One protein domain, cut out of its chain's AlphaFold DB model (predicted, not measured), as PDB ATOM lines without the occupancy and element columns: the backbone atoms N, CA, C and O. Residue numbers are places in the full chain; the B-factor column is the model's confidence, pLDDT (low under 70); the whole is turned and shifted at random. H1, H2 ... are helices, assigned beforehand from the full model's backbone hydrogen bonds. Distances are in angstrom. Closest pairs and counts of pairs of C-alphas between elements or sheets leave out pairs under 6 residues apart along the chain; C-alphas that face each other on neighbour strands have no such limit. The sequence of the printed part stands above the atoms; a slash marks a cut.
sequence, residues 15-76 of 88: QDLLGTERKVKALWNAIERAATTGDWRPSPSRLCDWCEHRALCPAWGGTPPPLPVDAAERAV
ATOM      1  N   GLN A  15      23.976 -27.748 -58.260       98.56
ATOM      2  CA  GLN A  15      23.562 -27.403 -56.901       98.56
ATOM      3  C   GLN A  15      24.481 -28.039 -55.859       98.56
ATOM      4  O   GLN A  15      24.768 -27.405 -54.837       98.56
ATOM      5  N   ASP A  16      24.983 -29.242 -56.130       98.12
ATOM      6  CA  ASP A  16      25.985 -29.912 -55.305       98.12
ATOM      7  C   ASP A  16      27.298 -29.122 -55.262       98.12
ATOM      8  O   ASP A  16      27.874 -28.912 -54.184       98.12
ATOM      9  N   LEU A  17      27.744 -28.614 -56.415       98.50
ATOM     10  CA  LEU A  17      28.944 -27.781 -56.516       98.50
ATOM     11  C   LEU A  17      28.772 -26.461 -55.755       98.50
ATOM     12  O   LEU A  17      29.595 -26.131 -54.897       98.50
ATOM     13  N   LEU A  18      27.662 -25.751 -55.973       98.62
ATOM     14  CA  LEU A  18      27.339 -24.508 -55.259       98.62
ATOM     15  C   LEU A  18      27.141 -24.741 -53.752       98.62
ATOM     16  O   LEU A  18      27.460 -23.894 -52.912       98.62
ATOM     17  N   GLY A  19      26.584 -25.888 -53.368       98.44
ATOM     18  CA  GLY A  19      26.460 -26.315 -51.979       98.44
ATOM     19  C   GLY A  19      27.823 -26.534 -51.330       98.44
ATOM     20  O   GLY A  19      28.055 -26.071 -50.211       98.44
ATOM     21  N   THR A  20      28.730 -27.196 -52.040       98.12
ATOM     22  CA  THR A  20      30.102 -27.448 -51.591       98.12
ATOM     23  C   THR A  20      30.884 -26.148 -51.451       98.12
ATOM     24  O   THR A  20      31.459 -25.903 -50.392       98.12
ATOM     25  N   GLU A  21      30.826 -25.262 -52.447       98.56
ATOM     26  CA  GLU A  21      31.486 -23.954 -52.408       98.56
ATOM     27  C   GLU A  21      31.053 -23.138 -51.180       98.56
ATOM     28  O   GLU A  21      31.893 -22.630 -50.431       98.56
ATOM     29  N   ARG A  22      29.742 -23.059 -50.918       98.69
ATOM     30  CA  ARG A  22      29.210 -22.352 -49.742       98.69
ATOM     31  C   ARG A  22      29.709 -22.954 -48.434       98.69
ATOM     32  O   ARG A  22      30.060 -22.203 -47.526       98.69
ATOM     33  N   LYS A  23      29.750 -24.287 -48.326       98.44
ATOM     34  CA  LYS A  23      30.246 -24.979 -47.125       98.44
ATOM     35  C   LYS A  23      31.729 -24.698 -46.894       98.44
ATOM     36  O   LYS A  23      32.099 -24.380 -45.769       98.44
ATOM     37  N   VAL A  24      32.550 -24.762 -47.943       98.06
ATOM     38  CA  VAL A  24      33.991 -24.476 -47.859       98.06
ATOM     39  C   VAL A  24      34.226 -23.034 -47.413       98.06
ATOM     40  O   VAL A  24      34.943 -22.812 -46.443       98.06
ATOM     41  N   LYS A  25      33.556 -22.059 -48.040       97.81
ATOM     42  CA  LYS A  25      33.663 -20.641 -47.657       97.81
ATOM     43  C   LYS A  25      33.205 -20.387 -46.219       97.81
ATOM     44  O   LYS A  25      33.859 -19.657 -45.482       97.81
ATOM     45  N   ALA A  26      32.097 -20.999 -45.798       97.81
ATOM     46  CA  ALA A  26      31.597 -20.859 -44.430       97.81
ATOM     47  C   ALA A  26      32.562 -21.457 -43.394       97.81
ATOM     48  O   ALA A  26      32.782 -20.850 -42.346       97.81
ATOM     49  N   LEU A  27      33.147 -22.621 -43.695       95.75
ATOM     50  CA  LEU A  27      34.147 -23.248 -42.840       95.75
ATOM     51  C   LEU A  27      35.410 -22.385 -42.741       95.75
ATOM     52  O   LEU A  27      35.903 -22.176 -41.638       95.75
ATOM     53  N   TRP A  28      35.882 -21.838 -43.863       95.00
ATOM     54  CA  TRP A  28      37.040 -20.945 -43.888       95.00
ATOM     55  C   TRP A  28      36.836 -19.711 -43.003       95.00
ATOM     56  O   TRP A  28      37.616 -19.476 -42.085       95.00
ATOM     57  N   ASN A  29      35.713 -19.006 -43.169       95.44
ATOM     58  CA  ASN A  29      35.374 -17.849 -42.332       95.44
ATOM     59  C   ASN A  29      35.315 -18.204 -40.831       95.44
ATOM     60  O   ASN A  29      35.641 -17.382 -39.973       95.44
ATOM     61  N   ALA A  30      34.869 -19.419 -40.493       94.50
ATOM     62  CA  ALA A  30      34.836 -19.886 -39.111       94.50
ATOM     63  C   ALA A  30      36.246 -20.149 -38.555       94.50
ATOM     64  O   ALA A  30      36.504 -19.790 -37.405       94.50
ATOM     65  N   ILE A  31      37.144 -20.723 -39.364       92.31
ATOM     66  CA  ILE A  31      38.553 -20.954 -39.010       92.31
ATOM     67  C   ILE A  31      39.260 -19.619 -38.757       92.31
ATOM     68  O   ILE A  31      39.830 -19.438 -37.684       92.31
ATOM     69  N   GLU A  32      39.157 -18.661 -39.681       93.69
ATOM     70  CA  GLU A  32      39.775 -17.334 -39.538       93.69
ATOM     71  C   GLU A  32      39.295 -16.611 -38.274       93.69
ATOM     72  O   GLU A  32      40.092 -16.069 -37.501       93.69
ATOM     73  N   ARG A  33      37.978 -16.642 -38.024       94.38
ATOM     74  CA  ARG A  33      37.388 -16.051 -36.821       94.38
ATOM     75  C   ARG A  33      37.936 -16.712 -35.560       94.38
ATOM     76  O   ARG A  33      38.354 -15.995 -34.659       94.38
ATOM     77  N   ALA A  34      37.944 -18.043 -35.491       93.75
ATOM     78  CA  ALA A  34      38.416 -18.769 -34.312       93.75
ATOM     79  C   ALA A  34      39.915 -18.548 -34.052       93.75
ATOM     80  O   ALA A  34      40.312 -18.361 -32.903       93.75
ATOM     81  N   ALA A  35      40.733 -18.502 -35.106       93.00
ATOM     82  CA  ALA A  35      42.161 -18.212 -35.011       93.00
ATOM     83  C   ALA A  35      42.436 -16.785 -34.511       93.00
ATOM     84  O   ALA A  35      43.328 -16.579 -33.695       93.00
ATOM     85  N   THR A  36      41.635 -15.810 -34.951       92.62
ATOM     86  CA  THR A  36      41.792 -14.398 -34.563       92.62
ATOM     87  C   THR A  36      41.268 -14.114 -33.155       92.62
ATOM     88  O   THR A  36      41.870 -13.344 -32.412       92.62
ATOM     89  N   THR A  37      40.124 -14.692 -32.773       92.81
ATOM     90  CA  THR A  37      39.468 -14.370 -31.494       92.81
ATOM     91  C   THR A  37      39.814 -15.328 -30.363       92.81
ATOM     92  O   THR A  37      39.524 -15.024 -29.208       92.81
ATOM     93  N   GLY A  38      40.341 -16.511 -30.676       90.94
ATOM     94  CA  GLY A  38      40.489 -17.596 -29.711       90.94
ATOM     95  C   GLY A  38      39.175 -18.250 -29.271       90.94
ATOM     96  O   GLY A  38      39.180 -19.069 -28.355       90.94
ATOM     97  N   ASP A  39      38.041 -17.916 -29.899       90.25
ATOM     98  CA  ASP A  39      36.716 -18.441 -29.530       90.25
ATOM     99  C   ASP A  39      36.438 -19.783 -30.230       90.25
ATOM    100  O   ASP A  39      35.887 -19.822 -31.334       90.25
ATOM    101  N   TRP A  40      36.796 -20.888 -29.570       88.31
ATOM    102  CA  TRP A  40      36.523 -22.260 -30.017       88.31
ATOM    103  C   TRP A  40      35.327 -22.851 -29.269       88.31
ATOM    104  O   TRP A  40      35.463 -23.475 -28.213       88.31
ATOM    105  N   ARG A  41      34.122 -22.652 -29.812       90.00
ATOM    106  CA  ARG A  41      32.886 -23.105 -29.157       90.00
ATOM    107  C   ARG A  41      32.674 -24.609 -29.324       90.00
ATOM    108  O   ARG A  41      32.684 -25.091 -30.457       90.00
ATOM    109  N   PRO A  42      32.398 -25.355 -28.240       94.25
ATOM    110  CA  PRO A  42      32.025 -26.752 -28.370       94.25
ATOM    111  C   PRO A  42      30.664 -26.885 -29.068       94.25
ATOM    112  O   PRO A  42      29.740 -26.115 -28.807       94.25
ATOM    113  N   SER A  43      30.528 -27.909 -29.910       94.19
ATOM    114  CA  SER A  43      29.264 -28.301 -30.544       94.19
ATOM    115  C   SER A  43      28.979 -29.777 -30.232       94.19
ATOM    116  O   SER A  43      29.355 -30.657 -31.014       94.19
ATOM    117  N   PRO A  44      28.416 -30.085 -29.044       95.56
ATOM    118  CA  PRO A  44      28.174 -31.463 -28.630       95.56
ATOM    119  C   PRO A  44      27.230 -32.192 -29.594       95.56
ATOM    120  O   PRO A  44      26.172 -31.683 -29.957       95.56
ATOM    121  N   SER A  45      27.600 -33.407 -29.992       96.38
ATOM    122  CA  SER A  45      26.805 -34.286 -30.855       96.38
ATOM    123  C   SER A  45      27.124 -35.754 -30.556       96.38
ATOM    124  O   SER A  45      27.997 -36.050 -29.744       96.38
ATOM    125  N   ARG A  46      26.475 -36.697 -31.252       96.50
ATOM    126  CA  ARG A  46      26.793 -38.134 -31.123       96.50
ATOM    127  C   ARG A  46      28.240 -38.480 -31.495       96.50
ATOM    128  O   ARG A  46      28.756 -39.494 -31.047       96.50
ATOM    129  N   LEU A  47      28.913 -37.642 -32.287       95.81
ATOM    130  CA  LEU A  47      30.328 -37.846 -32.619       95.81
ATOM    131  C   LEU A  47      31.241 -37.669 -31.399       95.81
ATOM    132  O   LEU A  47      32.354 -38.183 -31.384       95.81
ATOM    133  N   CYS A  48      30.776 -36.981 -30.357       96.62
ATOM    134  CA  CYS A  48      31.544 -36.783 -29.136       96.62
ATOM    135  C   CYS A  48      31.805 -38.083 -28.365       96.62
ATOM    136  O   CYS A  48      32.769 -38.136 -27.606       96.62
ATOM    137  N   ASP A  49      31.008 -39.131 -28.602       95.44
ATOM    138  CA  ASP A  49      31.229 -40.468 -28.037       95.44
ATOM    139  C   ASP A  49      32.545 -41.099 -28.534       95.44
ATOM    140  O   ASP A  49      33.085 -41.986 -27.880       95.44
ATOM    141  N   TRP A  50      33.080 -40.608 -29.659       96.62
ATOM    142  CA  TRP A  50      34.290 -41.103 -30.329       96.62
ATOM    143  C   TRP A  50      35.416 -40.057 -30.366       96.62
ATOM    144  O   TRP A  50      36.403 -40.226 -31.077       96.62
ATOM    145  N   CYS A  51      35.266 -38.934 -29.655       96.38
ATOM    146  CA  CYS A  51      36.223 -37.833 -29.709       96.38
ATOM    147  C   CYS A  51      37.388 -38.050 -28.731       96.38
ATOM    148  O   CYS A  51      37.203 -37.955 -27.518       96.38
ATOM    149  N   GLU A  52      38.600 -38.227 -29.263       96.88
ATOM    150  CA  GLU A  52      39.841 -38.376 -28.478       96.88
ATOM    151  C   GLU A  52      40.128 -37.161 -27.571       96.88
ATOM    152  O   GLU A  52      40.721 -37.271 -26.504       96.88
ATOM    153  N   HIS A  53      39.635 -35.979 -27.942       95.44
ATOM    154  CA  HIS A  53      39.896 -34.722 -27.231       95.44
ATOM    155  C   HIS A  53      38.858 -34.404 -26.142       95.44
ATOM    156  O   HIS A  53      38.828 -33.285 -25.624       95.44
ATOM    157  N   ARG A  54      37.978 -35.351 -25.778       95.56
ATOM    158  CA  ARG A  54      36.883 -35.113 -24.816       95.56
ATOM    159  C   ARG A  54      37.374 -34.558 -23.476       95.56
ATOM    160  O   ARG A  54      36.729 -33.665 -22.934       95.56
ATOM    161  N   ALA A  55      38.518 -35.034 -22.982       96.00
ATOM    162  CA  ALA A  55      39.118 -34.574 -21.725       96.00
ATOM    163  C   ALA A  55      39.528 -33.087 -21.742       96.00
ATOM    164  O   ALA A  55      39.589 -32.456 -20.691       96.00
ATOM    165  N   LEU A  56      39.776 -32.516 -22.925       95.31
ATOM    166  CA  LEU A  56      40.167 -31.113 -23.103       95.31
ATOM    167  C   LEU A  56      38.978 -30.200 -23.416       95.31
ATOM    168  O   LEU A  56      39.101 -28.980 -23.359       95.31
ATOM    169  N   CYS A  57      37.822 -30.755 -23.776       95.38
ATOM    170  CA  CYS A  57      36.730 -29.951 -24.306       95.38
ATOM    171  C   CYS A  57      35.891 -29.281 -23.189       95.38
ATOM    172  O   CYS A  57      35.437 -29.970 -22.265       95.38
ATOM    173  N   PRO A  58      35.584 -27.969 -23.306       94.88
ATOM    174  CA  PRO A  58      34.806 -27.224 -22.311       94.88
ATOM    175  C   PRO A  58      33.413 -27.788 -22.025       94.88
ATOM    176  O   PRO A  58      32.902 -27.630 -20.920       94.88
ATOM    177  N   ALA A  59      32.798 -28.487 -22.987       96.69
ATOM    178  CA  ALA A  59      31.491 -29.116 -22.787       96.69
ATOM    179  C   ALA A  59      31.488 -30.212 -21.705       96.69
ATOM    180  O   ALA A  59      30.424 -30.550 -21.192       96.69
ATOM    181  N   TRP A  60      32.658 -30.746 -21.337       96.38
ATOM    182  CA  TRP A  60      32.826 -31.706 -20.239       96.38
ATOM    183  C   TRP A  60      33.733 -31.165 -19.124       96.38
ATOM    184  O   TRP A  60      34.292 -31.946 -18.360       96.38
ATOM    185  N   GLY A  61      33.884 -29.839 -19.025       95.62
ATOM    186  CA  GLY A  61      34.730 -29.189 -18.017       95.62
ATOM    187  C   GLY A  61      36.233 -29.234 -18.312       95.62
ATOM    188  O   GLY A  61      37.024 -28.835 -17.461       95.62
ATOM    189  N   GLY A  62      36.635 -29.707 -19.496       95.44
ATOM    190  CA  GLY A  62      38.020 -29.657 -19.955       95.44
ATOM    191  C   GLY A  62      38.464 -28.238 -20.315       95.44
ATOM    192  O   GLY A  62      37.644 -27.350 -20.547       95.44
ATOM    193  N   THR A  63      39.779 -28.024 -20.368       94.50
ATOM    194  CA  THR A  63      40.377 -26.751 -20.797       94.50
ATOM    195  C   THR A  63      41.245 -26.985 -22.036       94.50
ATOM    196  O   THR A  63      42.204 -27.755 -21.947       94.50
ATOM    197  N   PRO A  64      40.935 -26.353 -23.185       91.88
ATOM    198  CA  PRO A  64      41.784 -26.415 -24.368       91.88
ATOM    199  C   PRO A  64      43.173 -25.818 -24.100       91.88
ATOM    200  O   PRO A  64      43.284 -24.885 -23.299       91.88
ATOM    201  N   PRO A  65      44.228 -26.307 -24.774       90.94
ATOM    202  CA  PRO A  65      45.534 -25.659 -24.723       90.94
ATOM    203  C   PRO A  65      45.455 -24.224 -25.274       90.94
ATOM    204  O   PRO A  65      44.571 -23.923 -26.086       90.94
ATOM    205  N   PRO A  66      46.368 -23.329 -24.856       90.44
ATOM    206  CA  PRO A  66      46.443 -21.990 -25.424       90.44
ATOM    207  C   PRO A  66      46.754 -22.065 -26.922       90.44
ATOM    208  O   PRO A  66      47.483 -22.951 -27.372       90.44
ATOM    209  N   LEU A  67      46.215 -21.120 -27.692       88.75
ATOM    210  CA  LEU A  67      46.561 -21.012 -29.105       88.75
ATOM    211  C   LEU A  67      48.010 -20.541 -29.280       88.75
ATOM    212  O   LEU A  67      48.475 -19.711 -28.492       88.75
ATOM    213  N   PRO A  68      48.702 -21.010 -30.334       89.69
ATOM    214  CA  PRO A  68      49.961 -20.423 -30.769       89.69
ATOM    215  C   PRO A  68      49.828 -18.920 -31.038       89.69
ATOM    216  O   PRO A  68      48.780 -18.445 -31.483       89.69
ATOM    217  N   VAL A  69      50.904 -18.170 -30.799       91.12
ATOM    218  CA  VAL A  69      50.933 -16.706 -30.990       91.12
ATOM    219  C   VAL A  69      50.710 -16.285 -32.444       91.12
ATOM    220  O   VAL A  69      50.219 -15.192 -32.705       91.12
ATOM    221  N   ASP A  70      51.035 -17.170 -33.379       91.44
ATOM    222  CA  ASP A  70      50.932 -17.006 -34.825       91.44
ATOM    223  C   ASP A  70      49.678 -17.693 -35.406       91.44
ATOM    224  O   ASP A  70      49.556 -17.840 -36.620       91.44
ATOM    225  N   ALA A  71      48.712 -18.110 -34.574       91.19
ATOM    226  CA  ALA A  71      47.531 -18.852 -35.027       91.19
ATOM    227  C   ALA A  71      46.739 -18.130 -36.134       91.19
ATOM    228  O   ALA A  71      46.262 -18.776 -37.066       91.19
ATOM    229  N   ALA A  72      46.614 -16.801 -36.054       92.25
ATOM    230  CA  ALA A  72      45.936 -16.004 -37.076       92.25
ATOM    231  C   ALA A  72      46.696 -16.000 -38.414       92.25
ATOM    232  O   ALA A  72      46.072 -16.108 -39.464       92.25
ATOM    233  N   GLU A  73      48.029 -15.935 -38.380       92.88
ATOM    234  CA  GLU A  73      48.885 -15.992 -39.570       92.88
ATOM    235  C   GLU A  73      48.814 -17.380 -40.217       92.88
ATOM    236  O   GLU A  73      48.511 -17.499 -41.405       92.88
ATOM    237  N   ARG A  74      48.941 -18.440 -39.404       90.94
ATOM    238  CA  ARG A  74      48.783 -19.843 -39.825       90.94
ATOM    239  C   ARG A  74      47.443 -20.140 -40.489       90.94
ATOM    240  O   ARG A  74      47.366 -21.082 -41.271       90.94
ATOM    241  N   ALA A  75      46.392 -19.398 -40.149       90.81
ATOM    242  CA  ALA A  75      45.062 -19.613 -40.700       90.81
ATOM    243  C   ALA A  75      44.889 -19.037 -42.110       90.81
ATOM    244  O   ALA A  75      44.036 -19.538 -42.833       90.81
ATOM    245  N   VAL A  76      45.649 -18.005 -42.501       89.25
ATOM    246  CA  VAL A  76      45.415 -17.263 -43.757       89.25
ATOM    247  C   VAL A  76      46.595 -17.266 -44.719       89.25
ATOM    248  O   VAL A  76      46.391 -17.074 -45.918       89.25
TER     249      VAL A  76
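What this domain is: This is residues 15 to 76 of the 88 residues of the protein "Exodeoxyribonuclease V subunit beta" of Dermatophilaceae bacterium (UniProt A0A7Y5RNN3). The model is an open, flat V: one arm is the long helix H1, and the other is a mostly non-helical loop, residues 38 to 70, with the short helix H2 at its far end. Near the point of the V the short helix H3 folds back beside the last part of H1, while residues 15 to 27 of H1 stick out free. The printed part has 62 residues with three named helices, in the order H1, H2, H3, and no named strand; the class is all helix, with 34 residues in the helices. The whole is loose, with a radius of gyration of the C-alphas of 14.3 A, and spans 40 by 32 by 15 A.

Where its parts are: Find C-alpha 15 at (23.562, -27.403, -56.901); from there H1, residues 15 to 37, runs 32.7 A to C-alpha 37 at (39.468, -14.370, -31.494). Look next at residues 71 to 76 for H3, which is 9.1 A long and ends with C-alpha 76 at (45.415, -17.263, -43.757). Between these two in the chain is H2, residues 46 to 50, 8.1 A from first to last C-alpha.

How they stand to each other: Begin with H1, the longest helix, which touches H3 with its residues 31 to 36 alone. Look at the C-alphas of Ala 35 and Ala 72, the closest of the two helices, 4.8 A apart. The lines of H1 and H3 stand at a shallow tilt of 30 degrees, and the two run opposite ways. Farther out, H2 is apart from H1 and also apart from H3. In the backbone, every O i to N i+4 pair of H1 is within hydrogen-bond range. In H2 0 of 1 such pairs is within range, beside 2 of 2 O i to N i+3 pairs, and in H3 1 of 2 is.

The domain as a whole: The two C-alphas farthest apart are those of Gln 15 and Gly 61, 40.5 A. Set aside residues 15 to 27, which stand free, and the remaining 49 residues span 32 by 20 by 15 A. The link from H1 to H2 is short, with 8 residues. The link from H2 to H3 is long: residues 51 to 70 hold no named element, and their C-alphas lie 12 to 17 A from the mean of all C-alphas. The printed part has no cut. Its mean pLDDT is 94.5, and no printed residue is under 70.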